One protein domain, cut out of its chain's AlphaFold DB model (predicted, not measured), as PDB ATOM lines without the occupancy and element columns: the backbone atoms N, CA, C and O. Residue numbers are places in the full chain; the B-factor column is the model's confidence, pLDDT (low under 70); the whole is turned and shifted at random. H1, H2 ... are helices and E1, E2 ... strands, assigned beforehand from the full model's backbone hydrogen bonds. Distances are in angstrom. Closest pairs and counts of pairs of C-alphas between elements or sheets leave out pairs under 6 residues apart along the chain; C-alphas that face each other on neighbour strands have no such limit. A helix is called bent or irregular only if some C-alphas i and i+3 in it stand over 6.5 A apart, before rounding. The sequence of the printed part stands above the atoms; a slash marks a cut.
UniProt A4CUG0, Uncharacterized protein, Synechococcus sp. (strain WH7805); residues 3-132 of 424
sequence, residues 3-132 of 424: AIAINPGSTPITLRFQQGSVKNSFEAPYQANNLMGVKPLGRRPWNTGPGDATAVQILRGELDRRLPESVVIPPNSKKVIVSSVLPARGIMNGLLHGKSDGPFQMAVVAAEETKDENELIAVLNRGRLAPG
ATOM      1  N   ALA A   3      45.414 -92.779 290.796       94.56
ATOM      2  CA  ALA A   3      45.338 -92.677 289.346       94.56
ATOM      3  C   ALA A   3      46.552 -91.884 288.848       94.56
ATOM      4  O   ALA A   3      46.799 -90.763 289.297       94.56
ATOM      5  N   ILE A   4      47.314 -92.483 287.939       96.44
ATOM      6  CA  ILE A   4      48.552 -91.937 287.385       96.44
ATOM      7  C   ILE A   4      48.347 -91.720 285.893       96.44
ATOM      8  O   ILE A   4      47.957 -92.647 285.180       96.44
ATOM      9  N   ALA A   5      48.633 -90.510 285.424       96.81
ATOM     10  CA  ALA A   5      48.717 -90.211 284.007       96.81
ATOM     11  C   ALA A   5      50.161 -90.367 283.520       96.81
ATOM     12  O   ALA A   5      51.116 -90.073 284.242       96.81
ATOM     13  N   ILE A   6      50.310 -90.851 282.294       97.44
ATOM     14  CA  ILE A   6      51.589 -91.167 281.667       97.44
ATOM     15  C   ILE A   6      51.642 -90.419 280.342       97.44
ATOM     16  O   ILE A   6      50.766 -90.604 279.492       97.44
ATOM     17  N   ASN A   7      52.678 -89.608 280.168       97.56
ATOM     18  CA  ASN A   7      52.969 -88.922 278.922       97.56
ATOM     19  C   ASN A   7      54.129 -89.642 278.214       97.56
ATOM     20  O   ASN A   7      55.278 -89.491 278.633       97.56
ATOM     21  N   PRO A   8      53.856 -90.438 277.167       95.31
ATOM     22  CA  PRO A   8      54.904 -91.091 276.388       95.31
ATOM     23  C   PRO A   8      55.539 -90.166 275.335       95.31
ATOM     24  O   PRO A   8      56.431 -90.601 274.615       95.31
ATOM     25  N   GLY A   9      55.036 -88.939 275.174       95.75
ATOM     26  CA  GLY A   9      55.483 -87.986 274.168       95.75
ATOM     27  C   GLY A   9      56.649 -87.112 274.628       95.75
ATOM     28  O   GLY A   9      57.026 -87.079 275.800       95.75
ATOM     29  N   SER A  10      57.202 -86.360 273.677       96.75
ATOM     30  CA  SER A  10      58.310 -85.419 273.881       96.75
ATOM     31  C   SER A  10      57.867 -83.999 274.258       96.75
ATOM     32  O   SER A  10      58.711 -83.171 274.590       96.75
ATOM     33  N   THR A  11      56.564 -83.709 274.245       97.75
ATOM     34  CA  THR A  11      55.984 -82.416 274.639       97.75
ATOM     35  C   THR A  11      55.170 -82.561 275.925       97.75
ATOM     36  O   THR A  11      54.571 -83.619 276.130       97.75
ATOM     37  N   PRO A  12      55.119 -81.543 276.807       98.19
ATOM     38  CA  PRO A  12      54.233 -81.572 277.968       98.19
ATOM     39  C   PRO A  12      52.765 -81.744 277.551       98.19
ATOM     40  O   PRO A  12      52.370 -81.263 276.491       98.19
ATOM     41  N   ILE A  13      51.971 -82.403 278.396       98.44
ATOM     42  CA  ILE A  13      50.517 -82.551 278.227       98.44
ATOM     43  C   ILE A  13      49.818 -81.910 279.420       98.44
ATOM     44  O   ILE A  13      50.184 -82.180 280.564       98.44
ATOM     45  N   THR A  14      48.789 -81.111 279.174       98.38
ATOM     46  CA  THR A  14      47.944 -80.504 280.201       98.38
ATOM     47  C   THR A  14      46.578 -81.171 280.227       98.38
ATOM     48  O   THR A  14      45.806 -81.093 279.271       98.38
ATOM     49  N   LEU A  15      46.235 -81.755 281.372       97.88
ATOM     50  CA  LEU A  15      44.868 -82.145 281.694       97.88
ATOM     51  C   LEU A  15      44.176 -80.963 282.373       97.88
ATOM     52  O   LEU A  15      44.702 -80.433 283.348       97.88
ATOM     53  N   ARG A  16      43.014 -80.541 281.874       98.00
ATOM     54  CA  ARG A  16      42.178 -79.483 282.462       98.00
ATOM     55  C   ARG A  16      40.839 -80.079 282.862       98.00
ATOM     56  O   ARG A  16      40.138 -80.613 282.005       98.00
ATOM     57  N   PHE A  17      40.490 -79.977 284.136       97.06
ATOM     58  CA  PHE A  17      39.274 -80.541 284.705       97.06
ATOM     59  C   PHE A  17      38.230 -79.441 284.891       97.06
ATOM     60  O   PHE A  17      38.490 -78.446 285.559       97.06
ATOM     61  N   GLN A  18      37.046 -79.613 284.302       95.88
ATOM     62  CA  GLN A  18      35.909 -78.713 284.529       95.88
ATOM     63  C   GLN A  18      35.030 -79.206 285.678       95.88
ATOM     64  O   GLN A  18      34.359 -78.411 286.328       95.88
ATOM     65  N   GLN A  19      34.983 -80.521 285.887       96.12
ATOM     66  CA  GLN A  19      34.116 -81.172 286.863       96.12
ATOM     67  C   GLN A  19      34.857 -82.385 287.416       96.12
ATOM     68  O   GLN A  19      35.627 -83.038 286.705       96.12
ATOM     69  N   GLY A  20      34.637 -82.716 288.680       95.31
ATOM     70  CA  GLY A  20      35.367 -83.825 289.270       95.31
ATOM     71  C   GLY A  20      35.044 -84.049 290.728       95.31
ATOM     72  O   GLY A  20      34.829 -83.105 291.476       95.31
ATOM     73  N   SER A  21      35.065 -85.304 291.152       94.94
ATOM     74  CA  SER A  21      34.960 -85.665 292.557       94.94
ATOM     75  C   SER A  21      35.658 -86.985 292.823       94.94
ATOM     76  O   SER A  21      35.662 -87.901 291.995       94.94
ATOM     77  N   VAL A  22      36.263 -87.074 294.003       94.19
ATOM     78  CA  VAL A  22      36.876 -88.301 294.508       94.19
ATOM     79  C   VAL A  22      36.352 -88.536 295.908       94.19
ATOM     80  O   VAL A  22      36.484 -87.677 296.785       94.19
ATOM     81  N   LYS A  23      35.746 -89.707 296.098       92.94
ATOM     82  CA  LYS A  23      35.151 -90.121 297.364       92.94
ATOM     83  C   LYS A  23      35.567 -91.541 297.686       92.94
ATOM     84  O   LYS A  23      35.671 -92.397 296.805       92.94
ATOM     85  N   ASN A  24      35.788 -91.807 298.963       91.31
ATOM     86  CA  ASN A  24      35.992 -93.157 299.459       91.31
ATOM     87  C   ASN A  24      34.851 -93.616 300.374       91.31
ATOM     88  O   ASN A  24      33.955 -92.855 300.736       91.31
ATOM     89  N   SER A  25      34.891 -94.889 300.757       88.62
ATOM     90  CA  SER A  25      33.882 -95.513 301.615       88.62
ATOM     91  C   SER A  25      33.825 -94.974 303.057       88.62
ATOM     92  O   SER A  25      32.948 -95.406 303.796       88.62
ATOM     93  N   PHE A  26      34.720 -94.069 303.477       87.50
ATOM     94  CA  PHE A  26      34.630 -93.354 304.768       87.50
ATOM     95  C   PHE A  26      33.822 -92.083 304.619       87.50
ATOM     96  O   PHE A  26      32.966 -91.783 305.442       87.50
ATOM     97  N   GLU A  27      34.105 -91.343 303.552       88.25
ATOM     98  CA  GLU A  27      33.431 -90.087 303.241       88.25
ATOM     99  C   GLU A  27      31.981 -90.332 302.808       88.25
ATOM    100  O   GLU A  27      31.088 -89.556 303.149       88.25
ATOM    101  N   ALA A  28      31.749 -91.427 302.076       89.25
ATOM    102  CA  ALA A  28      30.437 -91.855 301.610       89.25
ATOM    103  C   ALA A  28      30.242 -93.369 301.805       89.25
ATOM    104  O   ALA A  28      30.450 -94.152 300.873       89.25
ATOM    105  N   PRO A  29      29.877 -93.818 303.020       87.12
ATOM    106  CA  PRO A  29      29.748 -95.236 303.324       87.12
ATOM    107  C   PRO A  29      28.553 -95.878 302.615       87.12
ATOM    108  O   PRO A  29      27.438 -95.353 302.602       87.12
ATOM    109  N   TYR A  30      28.764 -97.087 302.094       82.06
ATOM    110  CA  TYR A  30      27.689 -97.874 301.500       82.06
ATOM    111  C   TYR A  30      26.864 -98.572 302.588       82.06
ATOM    112  O   TYR A  30      27.248 -99.613 303.119       82.06
ATOM    113  N   GLN A  31      25.700 -98.010 302.910       82.81
ATOM    114  CA  GLN A  31      24.765 -98.597 303.873       82.81
ATOM    115  C   GLN A  31      23.579 -99.240 303.147       82.81
ATOM    116  O   GLN A  31      22.845 -98.567 302.423       82.81
ATOM    117  N   ALA A  32      23.382-100.551 303.316       74.56
ATOM    118  CA  ALA A  32      22.523-101.354 302.440       74.56
ATOM    119  C   ALA A  32      21.048-100.916 302.386       74.56
ATOM    120  O   ALA A  32      20.443-101.012 301.321       74.56
ATOM    121  N   ASN A  33      20.479-100.447 303.499       80.56
ATOM    122  CA  ASN A  33      19.076-100.018 303.600       80.56
ATOM    123  C   ASN A  33      18.914 -98.503 303.778       80.56
ATOM    124  O   ASN A  33      17.788 -98.022 303.876       80.56
ATOM    125  N   ASN A  34      20.016 -97.754 303.836       82.44
ATOM    126  CA  ASN A  34      19.933 -96.317 304.039       82.44
ATOM    127  C   ASN A  34      19.418 -95.622 302.771       82.44
ATOM    128  O   ASN A  34      19.816 -95.994 301.664       82.44
ATOM    129  N   LEU A  35      18.546 -94.629 302.964       87.31
ATOM    130  CA  LEU A  35      18.005 -93.740 301.928       87.31
ATOM    131  C   LEU A  35      17.401 -94.452 300.701       87.31
ATOM    132  O   LEU A  35      17.466 -93.961 299.580       87.31
ATOM    133  N   MET A  36      16.746 -95.595 300.925       92.94
ATOM    134  CA  MET A  36      15.899 -96.222 299.906       92.94
ATOM    135  C   MET A  36      14.626 -95.395 299.645       92.94
ATOM    136  O   MET A  36      14.143 -94.658 300.509       92.94
ATOM    137  N   GLY A  37      14.058 -95.561 298.452       94.25
ATOM    138  CA  GLY A  37      12.965 -94.752 297.924       94.25
ATOM    139  C   GLY A  37      13.464 -93.477 297.246       94.25
ATOM    140  O   GLY A  37      14.634 -93.363 296.884       94.25
ATOM    141  N   VAL A  38      12.556 -92.520 297.074       96.06
ATOM    142  CA  VAL A  38      12.852 -91.203 296.498       96.06
ATOM    143  C   VAL A  38      12.899 -90.179 297.618       96.06
ATOM    144  O   VAL A  38      12.010 -90.145 298.474       96.06
ATOM    145  N   LYS A  39      13.955 -89.368 297.638       95.44
ATOM    146  CA  LYS A  39      14.161 -88.296 298.612       95.44
ATOM    147  C   LYS A  39      14.525 -87.012 297.873       95.44
ATOM    148  O   LYS A  39      15.338 -87.082 296.953       95.44
ATOM    149  N   PRO A  40      13.984 -85.849 298.270       93.81
ATOM    150  CA  PRO A  40      14.458 -84.586 297.725       93.81
ATOM    151  C   PRO A  40      15.954 -84.436 298.020       93.81
ATOM    152  O   PRO A  40      16.446 -84.864 299.074       93.81
ATOM    153  N   LEU A  41      16.679 -83.853 297.073       92.06
ATOM    154  CA  LEU A  41      18.101 -83.590 297.200       92.06
ATOM    155  C   LEU A  41      18.320 -82.085 297.339       92.06
ATOM    156  O   LEU A  41      17.982 -81.304 296.455       92.06
ATOM    157  N   GLY A  42      18.870 -81.672 298.478       87.19
ATOM    158  CA  GLY A  42      19.274 -80.286 298.693       87.19
ATOM    159  C   GLY A  42      20.689 -80.022 298.184       87.19
ATOM    160  O   GLY A  42      21.377 -80.912 297.684       87.19
ATOM    161  N   ARG A  43      21.190 -78.804 298.416       86.19
ATOM    162  CA  ARG A  43      22.570 -78.421 298.068       86.19
ATOM    163  C   ARG A  43      23.620 -79.397 298.612       86.19
ATOM    164  O   ARG A  43      24.619 -79.648 297.951       86.19
ATOM    165  N   ARG A  44      23.408 -79.971 299.799       85.38
ATOM    166  CA  ARG A  44      24.268 -81.041 300.325       85.38
ATOM    167  C   ARG A  44      23.746 -82.392 299.827       85.38
ATOM    168  O   ARG A  44      22.617 -82.734 300.176       85.38
ATOM    169  N   PRO A  45      24.525 -83.135 299.025       83.38
ATOM    170  CA  PRO A  45      24.082 -84.423 298.525       83.38
ATOM    171  C   PRO A  45      24.052 -85.472 299.640       83.38
ATOM    172  O   PRO A  45      24.724 -85.336 300.666       83.38
ATOM    173  N   TRP A  46      23.290 -86.542 299.427       85.06
ATOM    174  CA  TRP A  46      23.303 -87.683 300.330       85.06
ATOM    175  C   TRP A  46      24.531 -88.562 300.065       85.06
ATOM    176  O   TRP A  46      24.725 -89.074 298.969       85.06
ATOM    177  N   ASN A  47      25.350 -88.794 301.087       84.31
ATOM    178  CA  ASN A  47      26.549 -89.626 300.980       84.31
ATOM    179  C   ASN A  47      26.204 -91.120 301.120       84.31
ATOM    180  O   ASN A  47      26.504 -91.748 302.134       84.31
ATOM    181  N   THR A  48      25.537 -91.686 300.113       87.00
ATOM    182  CA  THR A  48      24.999 -93.062 300.167       87.00
ATOM    183  C   THR A  48      25.918 -94.128 299.562       87.00
ATOM    184  O   THR A  48      25.607 -95.322 299.575       87.00
ATOM    185  N   GLY A  49      27.069 -93.716 299.055       89.88
ATOM    186  CA  GLY A  49      28.088 -94.569 298.465       89.88
ATOM    187  C   GLY A  49      29.064 -93.710 297.668       89.88
ATOM    188  O   GLY A  49      28.688 -92.611 297.243       89.88
ATOM    189  N   PRO A  50      30.312 -94.161 297.454       92.12
ATOM    190  CA  PRO A  50      31.290 -93.364 296.726       92.12
ATOM    191  C   PRO A  50      30.850 -93.045 295.296       92.12
ATOM    192  O   PRO A  50      31.180 -91.973 294.807       92.12
ATOM    193  N   GLY A  51      30.102 -93.936 294.631       93.00
ATOM    194  CA  GLY A  51      29.645 -93.732 293.256       93.00
ATOM    195  C   GLY A  51      28.574 -92.649 293.111       93.00
ATOM    196  O   GLY A  51      28.670 -91.834 292.200       93.00
ATOM    197  N   ASP A  52      27.574 -92.609 293.997       92.81
ATOM    198  CA  ASP A  52      26.560 -91.533 294.010       92.81
ATOM    199  C   ASP A  52      27.199 -90.186 294.378       92.81
ATOM    200  O   ASP A  52      26.993 -89.177 293.704       92.81
ATOM    201  N   ALA A  53      28.062 -90.189 295.401       93.06
ATOM    202  CA  ALA A  53      28.706 -88.981 295.905       93.06
ATOM    203  C   ALA A  53      29.666 -88.323 294.895       93.06
ATOM    204  O   ALA A  53      29.880 -87.110 294.956       93.06
ATOM    205  N   THR A  54      30.246 -89.085 293.963       95.25
ATOM    206  CA  THR A  54      31.001 -88.511 292.841       95.25
ATOM    207  C   THR A  54      30.095 -88.118 291.679       95.25
ATOM    208  O   THR A  54      30.247 -87.019 291.147       95.25
ATOM    209  N   ALA A  55      29.123 -88.957 291.314       96.00
ATOM    210  CA  ALA A  55      28.216 -88.707 290.195       96.00
ATOM    211  C   ALA A  55      27.409 -87.411 290.355       96.00
ATOM    212  O   ALA A  55      27.284 -86.646 289.401       96.00
ATOM    213  N   VAL A  56      26.915 -87.119 291.562       95.25
ATOM    214  CA  VAL A  56      26.141 -85.897 291.834       95.25
ATOM    215  C   VAL A  56      26.950 -84.613 291.625       95.25
ATOM    216  O   VAL A  56      26.402 -83.607 291.186       95.25
ATOM    217  N   GLN A  57      28.258 -84.635 291.893       94.81
ATOM    218  CA  GLN A  57      29.125 -83.475 291.657       94.81
ATOM    219  C   GLN A  57      29.248 -83.191 290.159       94.81
ATOM    220  O   GLN A  57      29.077 -82.054 289.730       94.81
ATOM    221  N   ILE A  58      29.423 -84.234 289.343       95.62
ATOM    222  CA  ILE A  58      29.444 -84.093 287.880       95.62
ATOM    223  C   ILE A  58      28.078 -83.665 287.340       95.62
ATOM    224  O   ILE A  58      28.007 -82.806 286.465       95.62
ATOM    225  N   LEU A  59      26.984 -84.211 287.884       96.19
ATOM    226  CA  LEU A  59      25.623 -83.829 287.497       96.19
ATOM    227  C   LEU A  59      25.407 -82.314 287.644       96.19
ATOM    228  O   LEU A  59      24.851 -81.691 286.739       96.19
ATOM    229  N   ARG A  60      25.916 -81.743 288.742       95.50
ATOM    230  CA  ARG A  60      25.865 -80.310 289.073       95.50
ATOM    231  C   ARG A  60      26.917 -79.458 288.372       95.50
ATOM    232  O   ARG A  60      26.898 -78.238 288.499       95.50
ATOM    233  N   GLY A  61      27.832 -80.083 287.640       95.44
ATOM    234  CA  GLY A  61      28.946 -79.396 287.006       95.44
ATOM    235  C   GLY A  61      29.969 -78.835 287.994       95.44
ATOM    236  O   GLY A  61      30.596 -77.822 287.702       95.44
ATOM    237  N   GLU A  62      30.138 -79.478 289.149       95.62
ATOM    238  CA  GLU A  62      31.054 -79.058 290.208       95.62
ATOM    239  C   GLU A  62      32.396 -79.808 290.128       95.62
ATOM    240  O   GLU A  62      32.464 -81.014 289.859       95.62
ATOM    241  N   LEU A  63      33.481 -79.079 290.401       95.94
ATOM    242  CA  LEU A  63      34.799 -79.632 290.691       95.94
ATOM    243  C   LEU A  63      35.047 -79.548 292.202       95.94
ATOM    244  O   LEU A  63      35.070 -78.463 292.785       95.94
ATOM    245  N   ASP A  64      35.235 -80.703 292.840       93.38
ATOM    246  CA  ASP A  64      35.613 -80.818 294.247       93.38
ATOM    247  C   ASP A  64      36.837 -79.929 294.521       93.38
ATOM    248  O   ASP A  64      37.886 -80.100 293.906       93.38
ATOM    249  N   ARG A  65      36.762 -79.063 295.538       91.00
ATOM    250  CA  ARG A  65      37.831 -78.096 295.891       91.00
ATOM    251  C   ARG A  65      39.195 -78.726 296.217       91.00
ATOM    252  O   ARG A  65      40.184 -78.017 296.340       91.00
ATOM    253  N   ARG A  66      39.236 -80.043 296.446       89.50
ATOM    254  CA  ARG A  66      40.461 -80.811 296.731       89.50
ATOM    255  C   ARG A  66      41.159 -81.302 295.464       89.50
ATOM    256  O   ARG A  66      42.271 -81.810 295.558       89.50
ATOM    257  N   LEU A  67      40.491 -81.216 294.317       93.62
ATOM    258  CA  LEU A  67      41.055 -81.566 293.025       93.62
ATOM    259  C   LEU A  67      41.662 -80.319 292.381       93.62
ATOM    260  O   LEU A  67      41.063 -79.245 292.455       93.62
ATOM    261  N   PRO A  68      42.837 -80.442 291.749       93.56
ATOM    262  CA  PRO A  68      43.386 -79.347 290.969       93.56
ATOM    263  C   PRO A  68      42.529 -79.111 289.719       93.56
ATOM    264  O   PRO A  68      42.015 -80.056 289.126       93.56
ATOM    265  N   GLU A  69      42.430 -77.860 289.272       96.00
ATOM    266  CA  GLU A  69      41.768 -77.513 288.001       96.00
ATOM    267  C   GLU A  69      42.572 -77.978 286.782       96.00
ATOM    268  O   GLU A  69      42.023 -78.201 285.702       96.00
ATOM    269  N   SER A  70      43.890 -78.132 286.929       96.88
ATOM    270  CA  SER A  70      44.739 -78.663 285.869       96.88
ATOM    271  C   SER A  70      45.959 -79.403 286.396       96.88
ATOM    272  O   SER A  70      46.438 -79.145 287.499       96.88
ATOM    273  N   VAL A  71      46.463 -80.334 285.589       96.69
ATOM    274  CA  VAL A  71      47.694 -81.079 285.852       96.69
ATOM    275  C   VAL A  71      48.539 -81.105 284.586       96.69
ATOM    276  O   VAL A  71      48.082 -81.566 283.543       96.69
ATOM    277  N   VAL A  72      49.783 -80.639 284.693       97.94
ATOM    278  CA  VAL A  72      50.782 -80.726 283.622       97.94
ATOM    279  C   VAL A  72      51.624 -81.980 283.825       97.94
ATOM    280  O   VAL A  72      52.173 -82.208 284.904       97.94
ATOM    281  N   ILE A  73      51.733 -82.791 282.777       98.00
ATOM    282  CA  ILE A  73      52.522 -84.017 282.728       98.00
ATOM    283  C   ILE A  73      53.733 -83.740 281.827       98.00
ATOM    284  O   ILE A  73      53.563 -83.617 280.606       98.00
ATOM    285  N   PRO A  74      54.951 -83.627 282.385       97.88
ATOM    286  CA  PRO A  74      56.153 -83.388 281.594       97.88
ATOM    287  C   PRO A  74      56.379 -84.447 280.498       97.88
ATOM    288  O   PRO A  74      55.848 -85.560 280.605       97.88
ATOM    289  N   PRO A  75      57.188 -84.144 279.471       98.06
ATOM    290  CA  PRO A  75      57.617 -85.120 278.474       98.06
ATOM    291  C   PRO A  75      58.177 -86.397 279.103       98.06
ATOM    292  O   PRO A  75      58.904 -86.324 280.093       98.06
ATOM    293  N   ASN A  76      57.877 -87.554 278.509       97.12
ATOM    294  CA  ASN A  76      58.413 -88.862 278.908       97.12
ATOM    295  C   ASN A  76      58.267 -89.176 280.410       97.12
ATOM    296  O   ASN A  76      59.104 -89.859 281.005       97.12
ATOM    297  N   SER A  77      57.213 -88.660 281.044       97.00
ATOM    298  CA  SER A  77      57.054 -88.695 282.498       97.00
ATOM    299  C   SER A  77      55.702 -89.258 282.934       97.00
ATOM    300  O   SER A  77      54.842 -89.641 282.133       97.00
ATOM    301  N   LYS A  78      55.542 -89.354 284.254       97.00
ATOM    302  CA  LYS A  78      54.348 -89.844 284.940       97.00
ATOM    303  C   LYS A  78      53.979 -88.843 286.021       97.00
ATOM    304  O   LYS A  78      54.871 -88.291 286.660       97.00
ATOM    305  N   LYS A  79      52.682 -88.646 286.238       96.56
ATOM    306  CA  LYS A  79      52.168 -87.752 287.275       96.56
ATOM    307  C   LYS A  79      50.979 -88.379 287.985       96.56
ATOM    308  O   LYS A  79      50.074 -88.909 287.333       96.56
ATOM    309  N   VAL A  80      50.964 -88.320 289.314       95.19
ATOM    310  CA  VAL A  80      49.777 -88.693 290.096       95.19
ATOM    311  C   VAL A  80      48.712 -87.608 289.913       95.19
ATOM    312  O   VAL A  80      48.947 -86.444 290.218       95.19
ATOM    313  N   ILE A  81      47.537 -87.995 289.409       93.62
ATOM    314  CA  ILE A  81      46.394 -87.088 289.210       93.62
ATOM    315  C   ILE A  81      45.527 -87.040 290.467       93.62
ATOM    316  O   ILE A  81      45.086 -85.981 290.899       93.62
ATOM    317  N   VAL A  82      45.287 -88.210 291.056       91.94
ATOM    318  CA  VAL A  82      44.477 -88.390 292.261       91.94
ATOM    319  C   VAL A  82      45.095 -89.499 293.091       91.94
ATOM    320  O   VAL A  82      45.441 -90.553 292.555       91.94
ATOM    321  N   SER A  83      45.148 -89.314 294.407       91.62
ATOM    322  CA  SER A  83      45.466 -90.379 295.354       91.62
ATOM    323  C   SER A  83      44.554 -90.317 296.580       91.62
ATOM    324  O   SER A  83      44.090 -89.259 296.998       91.62
ATOM    325  N   SER A  84      44.266 -91.484 297.150       88.94
ATOM    326  CA  SER A  84      43.543 -91.605 298.414       88.94
ATOM    327  C   SER A  84      44.041 -92.817 299.192       88.94
ATOM    328  O   SER A  84      44.354 -93.870 298.616       88.94
ATOM    329  N   VAL A  85      44.099 -92.662 300.512       86.56
ATOM    330  CA  VAL A  85      44.376 -93.760 301.441       86.56
ATOM    331  C   VAL A  85      43.055 -94.438 301.764       86.56
ATOM    332  O   VAL A  85      42.061 -93.779 302.066       86.56
ATOM    333  N   LEU A  86      43.055 -95.762 301.657       85.00
ATOM    334  CA  LEU A  86      41.904 -96.610 301.916       85.00
ATOM    335  C   LEU A  86      42.294 -97.632 302.983       85.00
ATOM    336  O   LEU A  86      43.425 -98.113 302.956       85.00
ATOM    337  N   PRO A  87      41.378 -98.014 303.880       76.00
ATOM    338  CA  PRO A  87      41.585 -99.128 304.790       76.00
ATOM    339  C   PRO A  87      41.584-100.449 304.009       76.00
ATOM    340  O   PRO A  87      41.212-100.517 302.826       76.00
ATOM    341  N   ALA A  88      41.803-101.536 304.739       71.44
ATOM    342  CA  ALA A  88      41.427-102.861 304.276       71.44
ATOM    343  C   ALA A  88      39.958-102.884 303.801       71.44
ATOM    344  O   ALA A  88      39.041-102.492 304.522       71.44
ATOM    345  N   ARG A  89      39.735-103.380 302.575       75.81
ATOM    346  CA  ARG A  89      38.411-103.530 301.927       75.81
ATOM    347  C   ARG A  89      37.685-102.213 301.606       75.81
ATOM    348  O   ARG A  89      36.519-102.258 301.218       75.81
ATOM    349  N   GLY A  90      38.357-101.069 301.727       83.12
ATOM    350  CA  GLY A  90      37.810 -99.779 301.317       83.12
ATOM    351  C   GLY A  90      37.612 -99.680 299.804       83.12
ATOM    352  O   GLY A  90      38.292-100.345 299.021       83.12
ATOM    353  N   ILE A  91      36.682 -98.821 299.392       86.94
ATOM    354  CA  ILE A  91      36.417 -98.504 297.983       86.94
ATOM    355  C   ILE A  91      36.702 -97.021 297.765       86.94
ATOM    356  O   ILE A  91      36.385 -96.199 298.621       86.94
ATOM    357  N   MET A  92      37.282 -96.691 296.613       90.12
ATOM    358  CA  MET A  92      37.406 -95.326 296.109       90.12
ATOM    359  C   MET A  92      36.686 -95.236 294.774       90.12
ATOM    360  O   MET A  92      36.880 -96.094 293.911       90.12
ATOM    361  N   ASN A  93      35.906 -94.179 294.600       92.94
ATOM    362  CA  ASN A  93      35.436 -93.745 293.302       92.94
ATOM    363  C   ASN A  93      36.088 -92.400 292.976       92.94
ATOM    364  O   ASN A  93      36.125 -91.507 293.820       92.94
ATOM    365  N   GLY A  94      36.631 -92.285 291.770       93.81
ATOM    366  CA  GLY A  94      37.068 -91.019 291.204       93.81
ATOM    367  C   GLY A  94      36.377 -90.847 289.866       93.81
ATOM    368  O   GLY A  94      36.513 -91.712 289.000       93.81
ATOM    369  N   LEU A  95      35.646 -89.751 289.713       94.88
ATOM    370  CA  LEU A  95      35.011 -89.373 288.463       94.88
ATOM    371  C   LEU A  95      35.455 -87.954 288.135       94.88
ATOM    372  O   LEU A  95      35.220 -87.044 288.923       94.88
ATOM    373  N   LEU A  96      36.149 -87.787 287.015       95.12
ATOM    374  CA  LEU A  96      36.670 -86.506 286.550       95.12
ATOM    375  C   LEU A  96      36.259 -86.327 285.096       95.12
ATOM    376  O   LEU A  96      36.321 -87.279 284.319       95.12
ATOM    377  N   HIS A  97      35.877 -85.110 284.739       95.69
ATOM    378  CA  HIS A  97      35.524 -84.744 283.380       95.69
ATOM    379  C   HIS A  97      36.362 -83.541 282.953       95.69
ATOM    380  O   HIS A  97      36.416 -82.511 283.638       95.69
ATOM    381  N   GLY A  98      37.032 -83.700 281.810       95.19
ATOM    382  CA  GLY A  98      37.586 -82.560 281.120       95.19
ATOM    383  C   GLY A  98      38.406 -82.826 279.878       95.19
ATOM    384  O   GLY A  98      38.145 -83.775 279.145       95.19
ATOM    385  N   LYS A  99      39.345 -81.923 279.589       97.19
ATOM    386  CA  LYS A  99      40.060 -81.863 278.309       97.19
ATOM    387  C   LYS A  99      41.548 -82.129 278.489       97.19
ATOM    388  O   LYS A  99      42.152 -81.676 279.455       97.19
ATOM    389  N   SER A 100      42.128 -82.814 277.512       97.19
ATOM    390  CA  SER A 100      43.572 -82.959 277.345       97.19
ATOM    391  C   SER A 100      43.996 -82.254 276.060       97.19
ATOM    392  O   SER A 100      43.260 -82.305 275.074       97.19
ATOM    393  N   ASP A 101      45.163 -81.617 276.059       97.56
ATOM    394  CA  ASP A 101      45.782 -81.027 274.861       97.56
ATOM    395  C   ASP A 101      46.676 -82.019 274.086       97.56
ATOM    396  O   ASP A 101      47.168 -81.697 273.007       97.56
ATOM    397  N   GLY A 102      46.838 -83.245 274.594       95.94
ATOM    398  CA  GLY A 102      47.599 -84.306 273.940       95.94
ATOM    399  C   GLY A 102      47.184 -85.723 274.361       95.94
ATOM    400  O   GLY A 102      46.439 -85.903 275.333       95.94
ATOM    401  N   PRO A 103      47.635 -86.760 273.633       94.44
ATOM    402  CA  PRO A 103      47.343 -88.152 273.959       94.44
ATOM    403  C   PRO A 103      48.145 -88.615 275.180       94.44
ATOM    404  O   PRO A 103      49.365 -88.500 275.217       94.44
ATOM    405  N   PHE A 104      47.475 -89.221 276.155       95.00
ATOM    406  CA  PHE A 104      48.105 -89.741 277.366       95.00
ATOM    407  C   PHE A 104      47.586 -91.145 277.682       95.00
ATOM    408  O   PHE A 104      46.589 -91.605 277.123       95.00
ATOM    409  N   GLN A 105      48.270 -91.841 278.585       94.25
ATOM    410  CA  GLN A 105      47.807 -93.118 279.127       94.25
ATOM    411  C   GLN A 105      47.456 -92.945 280.601       94.25
ATOM    412  O   GLN A 105      47.998 -92.071 281.276       94.25
ATOM    413  N   MET A 106      46.577 -93.798 281.117       92.88
ATOM    414  CA  MET A 106      46.198 -93.788 282.526       92.88
ATOM    415  C   MET A 106      46.391 -95.172 283.139       92.88
ATOM    416  O   MET A 106      46.065 -96.188 282.525       92.88
ATOM    417  N   ALA A 107      46.899 -95.202 284.366       92.81
ATOM    418  CA  ALA A 107      47.017 -96.404 285.173       92.81
ATOM    419  C   ALA A 107      46.439 -96.161 286.568       92.81
ATOM    420  O   ALA A 107      46.577 -95.075 287.129       92.81
ATOM    421  N   VAL A 108      45.821 -97.190 287.146       92.00
ATOM    422  CA  VAL A 108      45.379 -97.177 288.544       92.00
ATOM    423  C   VAL A 108      46.257 -98.133 289.334       92.00
ATOM    424  O   VAL A 108      46.385 -99.302 288.969       92.00
ATOM    425  N   VAL A 109      46.856 -97.640 290.416       92.25
ATOM    426  CA  VAL A 109      47.759 -98.409 291.278       92.25
ATOM    427  C   VAL A 109      47.263 -98.468 292.718       92.25
ATOM    428  O   VAL A 109      46.613 -97.550 293.228       92.25
ATOM    429  N   ALA A 110      47.612 -99.560 293.392       89.12
ATOM    430  CA  ALA A 110      47.439 -99.741 294.824       89.12
ATOM    431  C   ALA A 110      48.817 -99.961 295.456       89.12
ATOM    432  O   ALA A 110      49.589-100.782 294.965       89.12
ATOM    433  N   ALA A 111      49.101 -99.233 296.529       89.56
ATOM    434  CA  ALA A 111      50.313 -99.347 297.327       89.56
ATOM    435  C   ALA A 111      49.913 -99.411 298.805       89.56
ATOM    436  O   ALA A 111      48.844 -98.903 299.168       89.56
ATOM    437  N   GLU A 112      50.743-100.047 299.626       85.19
ATOM    438  CA  GLU A 112      50.556-100.091 301.076       85.19
ATOM    439  C   GLU A 112      50.882 -98.714 301.671       85.19
ATOM    440  O   GLU A 112      51.933 -98.154 301.389       85.19
ATOM    441  N   GLU A 113      49.919 -98.154 302.410       79.25
ATOM    442  CA  GLU A 113      50.030 -96.997 303.322       79.25
ATOM    443  C   GLU A 113      50.849 -95.769 302.875       79.25
ATOM    444  O   GLU A 113      51.344 -95.017 303.705       79.25
ATOM    445  N   THR A 114      50.904 -95.478 301.574       85.31
ATOM    446  CA  THR A 114      51.643 -94.316 301.058       85.31
ATOM    447  C   THR A 114      50.785 -93.344 300.247       85.31
ATOM    448  O   THR A 114      49.834 -93.720 299.549       85.31
ATOM    449  N   LYS A 115      51.145 -92.062 300.349       85.25
ATOM    450  CA  LYS A 115      50.709 -90.977 299.459       85.25
ATOM    451  C   LYS A 115      51.876 -90.393 298.660       85.25
ATOM    452  O   LYS A 115      51.640 -89.479 297.872       85.25
ATOM    453  N   ASP A 116      53.093 -90.890 298.874       91.94
ATOM    454  CA  ASP A 116      54.279 -90.392 298.192       91.94
ATOM    455  C   ASP A 116      54.202 -90.706 296.694       91.94
ATOM    456  O   ASP A 116      53.925 -91.832 296.270       91.94
ATOM    457  N   GLU A 117      54.406 -89.678 295.875       92.88
ATOM    458  CA  GLU A 117      54.264 -89.791 294.428       92.88
ATOM    459  C   GLU A 117      55.327 -90.715 293.820       92.88
ATOM    460  O   GLU A 117      55.007 -91.508 292.929       92.88
ATOM    461  N   ASN A 118      56.564 -90.678 294.323       94.31
ATOM    462  CA  ASN A 118      57.650 -91.504 293.803       94.31
ATOM    463  C   ASN A 118      57.423 -92.979 294.130       94.31
ATOM    464  O   ASN A 118      57.618 -93.830 293.263       94.31
ATOM    465  N   GLU A 119      56.946 -93.294 295.335       94.75
ATOM    466  CA  GLU A 119      56.586 -94.661 295.717       94.75
ATOM    467  C   GLU A 119      55.417 -95.204 294.883       94.75
ATOM    468  O   GLU A 119      55.471 -96.335 294.384       94.75
ATOM    469  N   LEU A 120      54.379 -94.392 294.652       95.19
ATOM    470  CA  LEU A 120      53.247 -94.763 293.795       95.19
ATOM    471  C   LEU A 120      53.691 -95.014 292.344       95.19
ATOM    472  O   LEU A 120      53.273 -95.996 291.720       95.19
ATOM    473  N   ILE A 121      54.568 -94.162 291.807       95.69
ATOM    474  CA  ILE A 121      55.160 -94.339 290.475       95.69
ATOM    475  C   ILE A 121      56.083 -95.566 290.447       95.69
ATOM    476  O   ILE A 121      56.078 -96.309 289.464       95.69
ATOM    477  N   ALA A 122      56.830 -95.847 291.516       94.62
ATOM    478  CA  ALA A 122      57.664 -97.039 291.617       94.62
ATOM    479  C   ALA A 122      56.822 -98.323 291.561       94.62
ATOM    480  O   ALA A 122      57.211 -99.277 290.886       94.62
ATOM    481  N   VAL A 123      55.634 -98.343 292.181       94.31
ATOM    482  CA  VAL A 123      54.684 -99.462 292.048       94.31
ATOM    483  C   VAL A 123      54.253 -99.656 290.596       94.31
ATOM    484  O   VAL A 123      54.279-100.786 290.106       94.31
ATOM    485  N   LEU A 124      53.916 -98.578 289.882       94.12
ATOM    486  CA  LEU A 124      53.607 -98.649 288.449       94.12
ATOM    487  C   LEU A 124      54.795 -99.199 287.639       94.12
ATOM    488  O   LEU A 124      54.612-100.047 286.764       94.12
ATOM    489  N   ASN A 125      56.015 -98.755 287.952       94.00
ATOM    490  CA  ASN A 125      57.242 -99.151 287.253       94.00
ATOM    491  C   ASN A 125      57.578-100.637 287.406       94.00
ATOM    492  O   ASN A 125      58.184-101.208 286.503       94.00
ATOM    493  N   ARG A 126      57.132-101.290 288.489       92.00
ATOM    494  CA  ARG A 126      57.262-102.750 288.650       92.00
ATOM    495  C   ARG A 126      56.496-103.530 287.578       92.00
ATOM    496  O   ARG A 126      56.757-104.712 287.396       92.00
ATOM    497  N   GLY A 127      55.527-102.908 286.898       86.50
ATOM    498  CA  GLY A 127      54.814-103.509 285.767       86.50
ATOM    499  C   GLY A 127      53.934-104.712 286.124       86.50
ATOM    500  O   GLY A 127      53.459-105.405 285.221       86.50
ATOM    501  N   ARG A 128      53.699-104.957 287.419       84.75
ATOM    502  CA  ARG A 128      52.912-106.087 287.919       84.75
ATOM    503  C   ARG A 128      51.426-105.747 287.892       84.75
ATOM    504  O   ARG A 128      50.992-104.787 288.526       84.75
ATOM    505  N   LEU A 129      50.640-106.559 287.193       83.19
ATOM    506  CA  LEU A 129      49.185-106.433 287.208       83.19
ATOM    507  C   LEU A 129      48.623-106.858 288.568       83.19
ATOM    508  O   LEU A 129      49.101-107.809 289.191       83.19
ATOM    509  N   ALA A 130      47.588-106.152 289.022       78.56
ATOM    510  CA  ALA A 130      46.926-106.474 290.275       78.56
ATOM    511  C   ALA A 130      46.284-107.877 290.198       78.56
ATOM    512  O   ALA A 130      45.541-108.147 289.253       78.56
ATOM    513  N   PRO A 131      46.488-108.748 291.202       65.06
ATOM    514  CA  PRO A 131      45.997-110.131 291.218       65.06
ATOM    515  C   PRO A 131      44.482-110.256 291.495       65.06
ATOM    516  O   PRO A 131      44.045-111.225 292.101       65.06
ATOM    517  N   GLY A 132      43.675-109.242 291.161       64.19
ATOM    518  CA  GLY A 132      42.264-109.123 291.556       64.19
ATOM    519  C   GLY A 132      41.324-110.156 290.913       64.19
ATOM    520  O   GLY A 132      41.705-111.276 290.606       64.19
TER     521      GLY A 132
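What this domain is: This is residues 3 to 132 of the 424 residues of an uncharacterized protein of Synechococcus sp. (strain WH7805) (UniProt A4CUG0). Two small, strongly twisted three-stranded sheets stand partly face to face in a loose pairing; one is E4 E2 E6, whose strands E2 and E6 are sharply bent, and the other is E5 E1 E7. H2 packs on the second sheet and H1 packs on E2 and E6 beyond the bend; between E2 and H1 the chain swings out in a wide loop, residues 25 to 49, through E3, which lies at one end of the longest axis. The printed part has 130 residues, with the order E1 E2 E3 H1 E4 E5 E6 E7 H2 along the chain, two named helices and seven named strands, of the class mixed, helices and strands. Both sheets, in the orders E4 - E2 - E6 and E5 - E1 - E7, are antiparallel throughout. The whole is only just compact, close to loose, with a radius of gyration of the C-alphas of 16.4 A, and elongated, with spans of 51 by 32 by 20 A.

Where its parts are: Find C-alpha 13 at (50.517, -82.551, 278.227); from there E2, the longest strand, runs through residues 13 to 24, 27.8 A from first to last C-alpha. Beside it are E4, residues 70 to 73, and E6, residues 92 to 100, 23.3 A long. For the other sheet start at C-alpha 3, at (45.338, -92.677, 289.346), where E1 begins its run over residues 3 to 7; its neighbours are E5, residues 77 to 83, 17.4 A long, and E7, residues 105 to 109. H1 takes residues 50 to 59, 14.4 A long, and E3 residues 37 to 40. H2, residues 117 to 125, is 12.2 A long and ends at C-alpha 125, at (57.242, -99.151, 287.253).

How they stand to each other: Look first along E2, the inner strand of its sheet, which bends by 83 degrees at residue 18; E6 bends by 58 degrees at residue 97. E2 and E6 are antiparallel at 160 degrees, with N 16 and O 99 2.8 A apart and N 23 and O 93 2.9 A apart, within hydrogen-bond range. On E2's other side, E4 is antiparallel to it at 118 degrees, with N 15 and O 71 at 2.9 A. H1 is on this sheet at a height over the sheet of 7.2 A, and it lies over E2, slantwise to it at 31 degrees on the local plane, only just so; their closest C-alphas are those of Ser 21 and Thr 54, 4.9 A. Step across to the second sheet at Ile 73 of E4, whose C-alpha is 5.9 A from that of Lys 79 in E5, the closest of those two strands. E1 is the inner strand there, antiparallel to E5 at 161 degrees, with N 5 and O 79 at 2.9 A, and to E7 at 148 degrees, with N 4 and O 107 at 2.8 A. H2 is on this sheet at a height of 8.1 A; it only just lies over E1, with 3 of its 9 C-alphas falling on that strand, and runs across it at 75 degrees on the local plane. The closest C-alphas of H2 and E5 are those of Glu 117 and Val 80, 6.3 A. Every O i to N i+4 pair is within hydrogen-bond range in H2, and 5 of 6 are in H1. E3 pairs with no named strand and is apart from H1, as H1 is from H2.

The domain as a whole: Measure the full extent from Ser 10 to Gly 37, whose C-alphas are the two farthest apart, at 52.2 A. The printed part has no cut. The link from E2 to E3, residues 25 to 36, is long; the links E1 to E2, E4 to E5 and E6 to E7 are tight. The mean pLDDT of the printed part is 91.5, and residues 131 to 132 are under 70.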